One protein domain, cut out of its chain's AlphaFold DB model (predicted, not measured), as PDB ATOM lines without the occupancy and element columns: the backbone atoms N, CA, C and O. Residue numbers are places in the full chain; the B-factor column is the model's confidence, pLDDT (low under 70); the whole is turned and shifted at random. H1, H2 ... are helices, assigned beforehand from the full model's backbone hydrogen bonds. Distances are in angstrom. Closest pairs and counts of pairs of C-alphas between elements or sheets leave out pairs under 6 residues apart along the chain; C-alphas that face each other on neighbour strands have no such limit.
ATOM      1  N   ALA A 324     -42.031  15.613  27.916       64.81
ATOM      2  CA  ALA A 324     -42.267  14.216  27.563       64.81
ATOM      3  C   ALA A 324     -43.713  13.952  27.106       64.81
ATOM      4  O   ALA A 324     -43.905  13.269  26.106       64.81
ATOM      5  N   GLY A 325     -44.712  14.544  27.776       67.00
ATOM      6  CA  GLY A 325     -46.123  14.404  27.392       67.00
ATOM      7  C   GLY A 325     -46.459  15.056  26.046       67.00
ATOM      8  O   GLY A 325     -47.175  14.470  25.241       67.00
ATOM      9  N   LEU A 326     -45.880  16.227  25.758       74.94
ATOM     10  CA  LEU A 326     -46.051  16.930  24.478       74.94
ATOM     11  C   LEU A 326     -45.419  16.153  23.317       74.94
ATOM     12  O   LEU A 326     -46.043  15.994  22.270       74.94
ATOM     13  N   TRP A 327     -44.203  15.633  23.506       74.00
ATOM     14  CA  TRP A 327     -43.522  14.836  22.484       74.00
ATOM     15  C   TRP A 327     -44.183  13.470  22.282       74.00
ATOM     16  O   TRP A 327     -44.344  13.047  21.143       74.00
ATOM     17  N   ALA A 328     -44.614  12.799  23.355       71.75
ATOM     18  CA  ALA A 328     -45.338  11.532  23.254       71.75
ATOM     19  C   ALA A 328     -46.658  11.703  22.488       71.75
ATOM     20  O   ALA A 328     -46.923  10.932  21.572       71.75
ATOM     21  N   SER A 329     -47.417  12.755  22.805       71.69
ATOM     22  CA  SER A 329     -48.669  13.121  22.135       71.69
ATOM     23  C   SER A 329     -48.476  13.466  20.650       71.69
ATOM     24  O   SER A 329     -49.185  12.953  19.789       71.69
ATOM     25  N   ALA A 330     -47.457  14.260  20.307       72.56
ATOM     26  CA  ALA A 330     -47.172  14.598  18.911       72.56
ATOM     27  C   ALA A 330     -46.783  13.366  18.072       72.56
ATOM     28  O   ALA A 330     -47.173  13.243  16.910       72.56
ATOM     29  N   ILE A 331     -46.023  12.437  18.658       74.69
ATOM     30  CA  ILE A 331     -45.593  11.220  17.968       74.69
ATOM     31  C   ILE A 331     -46.771  10.253  17.792       74.69
ATOM     32  O   ILE A 331     -46.941   9.719  16.693       74.69
ATOM     33  N   THR A 332     -47.617  10.063  18.810       69.50
ATOM     34  CA  THR A 332     -48.825   9.233  18.676       69.50
ATOM     35  C   THR A 332     -49.818   9.835  17.682       69.50
ATOM     36  O   THR A 332     -50.342   9.100  16.846       69.50
ATOM     37  N   ALA A 333     -50.001  11.160  17.674       68.62
ATOM     38  CA  ALA A 333     -50.828  11.859  16.686       68.62
ATOM     39  C   ALA A 333     -50.325  11.672  15.244       68.62
ATOM     40  O   ALA A 333     -51.127  11.572  14.316       68.62
ATOM     41  N   SER A 334     -49.005  11.557  15.044       71.81
ATOM     42  CA  SER A 334     -48.418  11.275  13.724       71.81
ATOM     43  C   SER A 334     -48.685   9.850  13.210       71.81
ATOM     44  O   SER A 334     -48.308   9.512  12.089       71.81
ATOM     45  N   GLY A 335     -49.343   9.001  14.010       71.19
ATOM     46  CA  GLY A 335     -49.675   7.623  13.653       71.19
ATOM     47  C   GLY A 335     -48.510   6.642  13.802       71.19
ATOM     48  O   GLY A 335     -48.616   5.493  13.373       71.19
ATOM     49  N   VAL A 336     -47.396   7.064  14.410       71.19
ATOM     50  CA  VAL A 336     -46.245   6.198  14.681       71.19
ATOM     51  C   VAL A 336     -46.548   5.371  15.930       71.19
ATOM     52  O   VAL A 336     -46.544   5.875  17.051       71.19
ATOM     53  N   ALA A 337     -46.851   4.089  15.737       62.22
ATOM     54  CA  ALA A 337     -47.321   3.223  16.812       62.22
ATOM     55  C   ALA A 337     -46.202   2.784  17.783       62.22
ATOM     56  O   ALA A 337     -45.092   2.420  17.377       62.22
ATOM     57  N   GLY A 338     -46.554   2.771  19.075       68.19
ATOM     58  CA  GLY A 338     -45.977   1.976  20.170       68.19
ATOM     59  C   GLY A 338     -44.451   1.900  20.242       68.19
ATOM     60  O   GLY A 338     -43.799   2.690  20.921       68.19
ATOM     61  N   GLU A 339     -43.857   0.912  19.576       72.75
ATOM     62  CA  GLU A 339     -42.419   0.643  19.662       72.75
ATOM     63  C   GLU A 339     -41.552   1.682  18.945       72.75
ATOM     64  O   GLU A 339     -40.474   2.024  19.434       72.75
ATOM     65  N   GLN A 340     -41.997   2.200  17.795       79.94
ATOM     66  CA  GLN A 340     -41.266   3.260  17.095       79.94
ATOM     67  C   GLN A 340     -41.356   4.578  17.864       79.94
ATOM     68  O   GLN A 340     -40.350   5.277  17.987       79.94
ATOM     69  N   ALA A 341     -42.517   4.861  18.459       76.69
ATOM     70  CA  ALA A 341     -42.691   6.014  19.331       76.69
ATOM     71  C   ALA A 341     -41.778   5.932  20.563       76.69
ATOM     72  O   ALA A 341     -41.061   6.885  20.864       76.69
ATOM     73  N   ASN A 342     -41.705   4.764  21.208       76.38
ATOM     74  CA  ASN A 342     -40.814   4.529  22.346       76.38
ATOM     75  C   ASN A 342     -39.327   4.636  21.977       76.38
ATOM     76  O   ASN A 342     -38.539   5.182  22.751       76.38
ATOM     77  N   LYS A 343     -38.925   4.170  20.787       84.50
ATOM     78  CA  LYS A 343     -37.558   4.367  20.274       84.50
ATOM     79  C   LYS A 343     -37.245   5.849  20.070       84.50
ATOM     80  O   LYS A 343     -36.174   6.286  20.483       84.50
ATOM     81  N   PHE A 344     -38.174   6.617  19.497       80.31
ATOM     82  CA  PHE A 344     -38.033   8.066  19.330       80.31
ATOM     83  C   PHE A 344     -37.935   8.796  20.673       80.31
ATOM     84  O   PHE A 344     -37.031   9.605  20.862       80.31
ATOM     85  N   LEU A 345     -38.798   8.467  21.634       81.94
ATOM     86  CA  LEU A 345     -38.768   9.036  22.985       81.94
ATOM     87  C   LEU A 345     -37.441   8.724  23.695       81.94
ATOM     88  O   LEU A 345     -36.821   9.621  24.267       81.94
ATOM     89  N   LYS A 346     -36.940   7.490  23.568       84.00
ATOM     90  CA  LYS A 346     -35.636   7.079  24.107       84.00
ATOM     91  C   LYS A 346     -34.466   7.816  23.442       84.00
ATOM     92  O   LYS A 346     -33.532   8.205  24.141       84.00
ATOM     93  N   LEU A 347     -34.531   8.044  22.127       85.88
ATOM     94  CA  LEU A 347     -33.569   8.860  21.368       85.88
ATOM     95  C   LEU A 347     -33.572  10.324  21.819       85.88
ATOM     96  O   LEU A 347     -32.513  10.929  21.945       85.88
ATOM     97  N   MET A 348     -34.749  10.864  22.137       79.81
ATOM     98  CA  MET A 348     -34.931  12.221  22.665       79.81
ATOM     99  C   MET A 348     -34.568  12.350  24.155       79.81
ATOM    100  O   MET A 348     -34.775  13.402  24.757       79.81
ATOM    101  N   GLY A 349     -34.034  11.293  24.775       78.00
ATOM    102  CA  GLY A 349     -33.630  11.295  26.182       78.00
ATOM    103  C   GLY A 349     -34.792  11.179  27.173       78.00
ATOM    104  O   GLY A 349     -34.569  11.280  28.380       78.00
ATOM    105  N   VAL A 350     -36.015  10.920  26.699       76.88
ATOM    106  CA  VAL A 350     -37.177  10.624  27.542       76.88
ATOM    107  C   VAL A 350     -37.082   9.164  27.980       76.88
ATOM    108  O   VAL A 350     -37.630   8.244  27.375       76.88
ATOM    109  N   LYS A 351     -36.298   8.943  29.033       66.75
ATOM    110  CA  LYS A 351     -36.244   7.675  29.759       66.75
ATOM    111  C   LYS A 351     -37.490   7.645  30.650       66.75
ATOM    112  O   LYS A 351     -37.596   8.490  31.529       66.75
ATOM    113  N   ASN A 352     -38.419   6.721  30.401       57.81
ATOM    114  CA  ASN A 352     -39.730   6.584  31.067       57.81
ATOM    115  C   ASN A 352     -40.830   7.468  30.458       57.81
ATOM    116  O   ASN A 352     -41.368   8.364  31.106       57.81
ATOM    117  N   ALA A 353     -41.179   7.210  29.197       55.12
ATOM    118  CA  ALA A 353     -42.469   7.665  28.698       55.12
ATOM    119  C   ALA A 353     -43.574   6.871  29.421       55.12
ATOM    120  O   ALA A 353     -43.475   5.639  29.462       55.12
ATOM    121  N   PRO A 354     -44.584   7.529  30.021       55.12
ATOM    122  CA  PRO A 354     -45.734   6.819  30.559       55.12
ATOM    123  C   PRO A 354     -46.362   6.029  29.411       55.12
ATOM    124  O   PRO A 354     -46.539   6.571  28.317       55.12
ATOM    125  N   ALA A 355     -46.632   4.742  29.637       53.75
ATOM    126  CA  ALA A 355     -47.399   3.946  28.695       53.75
ATOM    127  C   ALA A 355     -48.711   4.698  28.450       53.75
ATOM    128  O   ALA A 355     -49.487   4.918  29.377       53.75
ATOM    129  N   VAL A 356     -48.885   5.216  27.234       55.00
ATOM    130  CA  VAL A 356     -50.090   5.953  26.865       55.00
ATOM    131  C   VAL A 356     -51.199   4.915  26.796       55.00
ATOM    132  O   VAL A 356     -51.284   4.168  25.822       55.00
ATOM    133  N   ASP A 357     -51.990   4.820  27.863       52.31
ATOM    134  CA  ASP A 357     -53.153   3.946  27.901       52.31
ATOM    135  C   ASP A 357     -54.110   4.362  26.772       52.31
ATOM    136  O   ASP A 357     -54.555   5.515  26.732       52.31
ATOM    137  N   PRO A 358     -54.458   3.450  25.846       55.50
ATOM    138  CA  PRO A 358     -55.262   3.780  24.669       55.50
ATOM    139  C   PRO A 358     -56.700   4.213  25.012       55.50
ATOM    140  O   PRO A 358     -57.394   4.730  24.138       55.50
ATOM    141  N   ASN A 359     -57.126   4.037  26.270       52.25
ATOM    142  CA  ASN A 359     -58.447   4.397  26.795       52.25
ATOM    143  C   ASN A 359     -58.498   5.763  27.504       52.25
ATOM    144  O   ASN A 359     -59.549   6.127  28.029       52.25
ATOM    145  N   SER A 360     -57.400   6.525  27.546       58.22
ATOM    146  CA  SER A 360     -57.461   7.907  28.039       58.22
ATOM    147  C   SER A 360     -58.319   8.760  27.096       58.22
ATOM    148  O   SER A 360     -58.213   8.636  25.877       58.22
ATOM    149  N   THR A 361     -59.129   9.668  27.644       56.47
ATOM    150  CA  THR A 361     -59.909  10.678  26.898       56.47
ATOM    151  C   THR A 361     -59.059  11.493  25.918       56.47
ATOM    152  O   THR A 361     -59.563  11.995  24.915       56.47
ATOM    153  N   ASP A 362     -57.750  11.568  26.159       58.69
ATOM    154  CA  ASP A 362     -56.788  12.206  25.261       58.69
ATOM    155  C   ASP A 362     -56.626  11.457  23.928       58.69
ATOM    156  O   ASP A 362     -56.341  12.079  22.910       58.69
ATOM    157  N   SER A 363     -56.861  10.143  23.899       64.94
ATOM    158  CA  SER A 363     -56.794   9.307  22.693       64.94
ATOM    159  C   SER A 363     -57.851   9.717  21.659       64.94
ATOM    160  O   SER A 363     -57.534   9.867  20.480       64.94
ATOM    161  N   GLN A 364     -59.083  10.015  22.099       70.31
ATOM    162  CA  GLN A 364     -60.144  10.527  21.219       70.31
ATOM    163  C   GLN A 364     -59.799  11.901  20.643       70.31
ATOM    164  O   GLN A 364     -59.948  12.124  19.443       70.31
ATOM    165  N   ARG A 365     -59.287  12.810  21.480       72.38
ATOM    166  CA  ARG A 365     -58.859  14.141  21.033       72.38
ATOM    167  C   ARG A 365     -57.699  14.056  20.036       72.38
ATOM    168  O   ARG A 365     -57.691  14.767  19.035       72.38
ATOM    169  N   LEU A 366     -56.744  13.158  20.272       72.31
ATOM    170  CA  LEU A 366     -55.639  12.898  19.347       72.31
ATOM    171  C   LEU A 366     -56.123  12.302  18.027       72.31
ATOM    172  O   LEU A 366     -55.599  12.642  16.967       72.31
ATOM    173  N   GLN A 367     -57.136  11.440  18.073       75.62
ATOM    174  CA  GLN A 367     -57.739  10.870  16.879       75.62
ATOM    175  C   GLN A 367     -58.429  11.954  16.039       75.62
ATOM    176  O   GLN A 367     -58.168  12.029  14.837       75.62
ATOM    177  N   GLU A 368     -59.192  12.856  16.662       81.75
ATOM    178  CA  GLU A 368     -59.816  14.008  15.995       81.75
ATOM    179  C   GLU A 368     -58.768  14.958  15.379       81.75
ATOM    180  O   GLU A 368     -58.882  15.379  14.223       81.75
ATOM    181  N   GLU A 369     -57.682  15.245  16.102       74.88
ATOM    182  CA  GLU A 369     -56.565  16.038  15.579       74.88
ATOM    183  C   GLU A 369     -55.865  15.337  14.402       74.88
ATOM    184  O   GLU A 369     -55.529  15.987  13.406       74.88
ATOM    185  N   SER A 370     -55.708  14.010  14.456       79.44
ATOM    186  CA  SER A 370     -55.145  13.219  13.354       79.44
ATOM    187  C   SER A 370     -56.035  13.256  12.105       79.44
ATOM    188  O   SER A 370     -55.541  13.340  10.977       79.44
ATOM    189  N   GLU A 371     -57.359  13.252  12.274       87.25
ATOM    190  CA  GLU A 371     -58.319  13.371  11.177       87.25
ATOM    191  C   GLU A 371     -58.290  14.768  10.559       87.25
ATOM    192  O   GLU A 371     -58.278  14.909   9.332       87.25
ATOM    193  N   LYS A 372     -58.167  15.806  11.390       91.94
ATOM    194  CA  LYS A 372     -57.973  17.185  10.930       91.94
ATOM    195  C   LYS A 372     -56.692  17.332  10.106       91.94
ATOM    196  O   LYS A 372     -56.717  17.966   9.049       91.94
ATOM    197  N   GLN A 373     -55.591  16.718  10.541       88.00
ATOM    198  CA  GLN A 373     -54.336  16.697   9.782       88.00
ATOM    199  C   GLN A 373     -54.488  15.958   8.445       88.00
ATOM    200  O   GLN A 373     -54.074  16.479   7.409       88.00
ATOM    201  N   LYS A 374     -55.157  14.795   8.428       89.94
ATOM    202  CA  LYS A 374     -55.461  14.054   7.188       89.94
ATOM    203  C   LYS A 374     -56.306  14.879   6.218       89.94
ATOM    204  O   LYS A 374     -56.050  14.854   5.015       89.94
ATOM    205  N   LYS A 375     -57.294  15.627   6.719       93.19
ATOM    206  CA  LYS A 375     -58.127  16.517   5.899       93.19
ATOM    207  C   LYS A 375     -57.303  17.648   5.285       93.19
ATOM    208  O   LYS A 375     -57.449  17.898   4.092       93.19
ATOM    209  N   MET A 376     -56.405  18.273   6.053       92.50
ATOM    210  CA  MET A 376     -55.475  19.274   5.513       92.50
ATOM    211  C   MET A 376     -54.559  18.689   4.433       92.50
ATOM    212  O   MET A 376     -54.406  19.308   3.385       92.50
ATOM    213  N   MET A 377     -53.993  17.495   4.639       94.06
ATOM    214  CA  MET A 377     -53.175  16.836   3.611       94.06
ATOM    215  C   MET A 377     -53.967  16.565   2.330       94.06
ATOM    216  O   MET A 377     -53.498  16.897   1.248       94.06
ATOM    217  N   ARG A 378     -55.191  16.032   2.443       96.12
ATOM    218  CA  ARG A 378     -56.051  15.795   1.272       96.12
ATOM    219  C   ARG A 378     -56.392  17.079   0.522       96.12
ATOM    220  O   ARG A 378     -56.449  17.060  -0.705       96.12
ATOM    221  N   ASP A 379     -56.629  18.177   1.236       96.75
ATOM    222  CA  ASP A 379     -56.901  19.466   0.599       96.75
ATOM    223  C   ASP A 379     -55.667  20.000  -0.142       96.75
ATOM    224  O   ASP A 379     -55.780  20.424  -1.291       96.75
ATOM    225  N   LEU A 380     -54.471  19.880   0.446       96.81
ATOM    226  CA  LEU A 380     -53.212  20.220  -0.229       96.81
ATOM    227  C   LEU A 380     -52.973  19.362  -1.477       96.81
ATOM    228  O   LEU A 380     -52.598  19.897  -2.521       96.81
ATOM    229  N   ASP A 381     -53.238  18.057  -1.404       95.88
ATOM    230  CA  ASP A 381     -53.125  17.154  -2.552       95.88
ATOM    231  C   ASP A 381     -54.115  17.536  -3.663       95.88
ATOM    232  O   ASP A 381     -53.756  17.552  -4.844       95.88
ATOM    233  N   ARG A 382     -55.348  17.920  -3.301       95.75
ATOM    234  CA  ARG A 382     -56.357  18.415  -4.249       95.75
ATOM    235  C   ARG A 382     -55.918  19.723  -4.906       95.75
ATOM    236  O   ARG A 382     -56.018  19.856  -6.124       95.75
ATOM    237  N   GLN A 383     -55.411  20.676  -4.125       94.88
ATOM    238  CA  GLN A 383     -54.874  21.934  -4.648       94.88
ATOM    239  C   GLN A 383     -53.697  21.680  -5.596       94.88
ATOM    240  O   GLN A 383     -53.620  22.290  -6.663       94.88
ATOM    241  N   TYR A 384     -52.812  20.740  -5.255       94.69
ATOM    242  CA  TYR A 384     -51.698  20.352  -6.110       94.69
ATOM    243  C   TYR A 384     -52.170  19.696  -7.414       94.69
ATOM    244  O   TYR A 384     -51.632  20.005  -8.477       94.69
ATOM    245  N   ALA A 385     -53.201  18.847  -7.365       91.31
ATOM    246  CA  ALA A 385     -53.806  18.257  -8.557       91.31
ATOM    247  C   ALA A 385     -54.379  19.335  -9.495       91.31
ATOM    248  O   ALA A 385     -54.018  19.365 -10.669       91.31
ATOM    249  N   ILE A 386     -55.153  20.290  -8.965       89.88
ATOM    250  CA  ILE A 386     -55.703  21.416  -9.743       89.88
ATOM    251  C   ILE A 386     -54.576  22.285 -10.315       89.88
ATOM    252  O   ILE A 386     -54.588  22.646 -11.492       89.88
ATOM    253  N   ALA A 387     -53.561  22.617  -9.513       88.81
ATOM    254  CA  ALA A 387     -52.409  23.390  -9.973       88.81
ATOM    255  C   ALA A 387     -51.642  22.654 -11.085       88.81
ATOM    256  O   ALA A 387     -51.191  23.258 -12.058       88.81
ATOM    257  N   ARG A 388     -51.513  21.332 -10.983       89.69
ATOM    258  CA  ARG A 388     -50.873  20.505 -12.004       89.69
ATOM    259  C   ARG A 388     -51.695  20.459 -13.288       89.69
ATOM    260  O   ARG A 388     -51.126  20.644 -14.358       89.69
ATOM    261  N   GLU A 389     -53.004  20.261 -13.203       84.12
ATOM    262  CA  GLU A 389     -53.902  20.284 -14.365       84.12
ATOM    263  C   GLU A 389     -53.885  21.650 -15.054       84.12
ATOM    264  O   GLU A 389     -53.672  21.736 -16.262       84.12
ATOM    265  N   THR A 390     -54.009  22.736 -14.289       81.81
ATOM    266  CA  THR A 390     -53.987  24.108 -14.824       81.81
ATOM    267  C   THR A 390     -52.638  24.471 -15.442       81.81
ATOM    268  O   THR A 390     -52.597  25.069 -16.516       81.81
ATOM    269  N   THR A 391     -51.516  24.074 -14.834       75.94
ATOM    270  CA  THR A 391     -50.181  24.324 -15.406       75.94
ATOM    271  C   THR A 391     -49.867  23.426 -16.597       75.94
ATOM    272  O   THR A 391     -49.157  23.864 -17.502       75.94
ATOM    273  N   HIS A 392     -50.402  22.204 -16.645       64.94
ATOM    274  CA  HIS A 392     -50.209  21.296 -17.773       64.94
ATOM    275  C   HIS A 392     -51.129  21.634 -18.961       64.94
ATOM    276  O   HIS A 392     -50.724  21.463 -20.107       64.94
ATOM    277  N   MET A 393     -52.326  22.181 -18.719       63.00
ATOM    278  CA  MET A 393     -53.254  22.630 -19.770       63.00
ATOM    279  C   MET A 393     -52.999  24.079 -20.228       63.00
ATOM    280  O   MET A 393     -53.266  24.426 -21.375       63.00
TER     281      MET A 393
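What this domain is: This is residues 324 to 393 of the 403 residues of the protein "SMAP domain-containing protein" of Ancylostoma caninum (UniProt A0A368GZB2). A long straight helix, H3, sticks out as an arm from a small head; the head holds the helical hairpin of H1 and H2, a long link and the first part of H3. Residues 374 to 393 of H3 stand free and stick out along the long axis, while the body without them spans 29 by 20 by 17 A. The printed part has 70 residues, with three named helices in the order H1, H2, H3 and no named strand: the class is all helix. The whole is only just extended, close to loose, with a radius of gyration of the C-alphas of 16.8 A and spans of 55 by 27 by 16 A.

Where its parts are: H1 is residues 324 to 333, 14.0 A from first to last C-alpha, and begins with C-alpha 324 at (-42.267, 14.216, 27.563). H2 is residues 338 to 347, 14.2 A long. H3 is residues 361 to 393, 48.6 A long, from C-alpha 361 at (-59.909, 10.678, 26.898) to C-alpha 393 at (-53.254, 22.630, -19.770).

How they stand to each other: H1 and H2 form a helical hairpin over a tight link and touch, their closest C-alphas, those of Ile 331 and Ala 341, being 6.1 A apart. They run opposite ways at a steep tilt of 41 degrees. H3 touches H1 with residues 366 to 370 alone; the closest C-alphas, those of Ala 333 and Leu 366, are 5.6 A apart. H1 and H3 run the same way at a steep tilt of 51 degrees. H2 and H3 are apart. In H1 and H2 every O i to N i+4 pair is within hydrogen-bond range; in H3, 28 of 29 are.

The domain as a whole: The two C-alphas farthest apart, those of Asn 352 and Met 393, are 55.0 A apart. The printed part has no cut. The link from H2 to H3, residues 348 to 360, is long. The mean pLDDT of the printed part is 76.0; residues under 70 include 351 to 363.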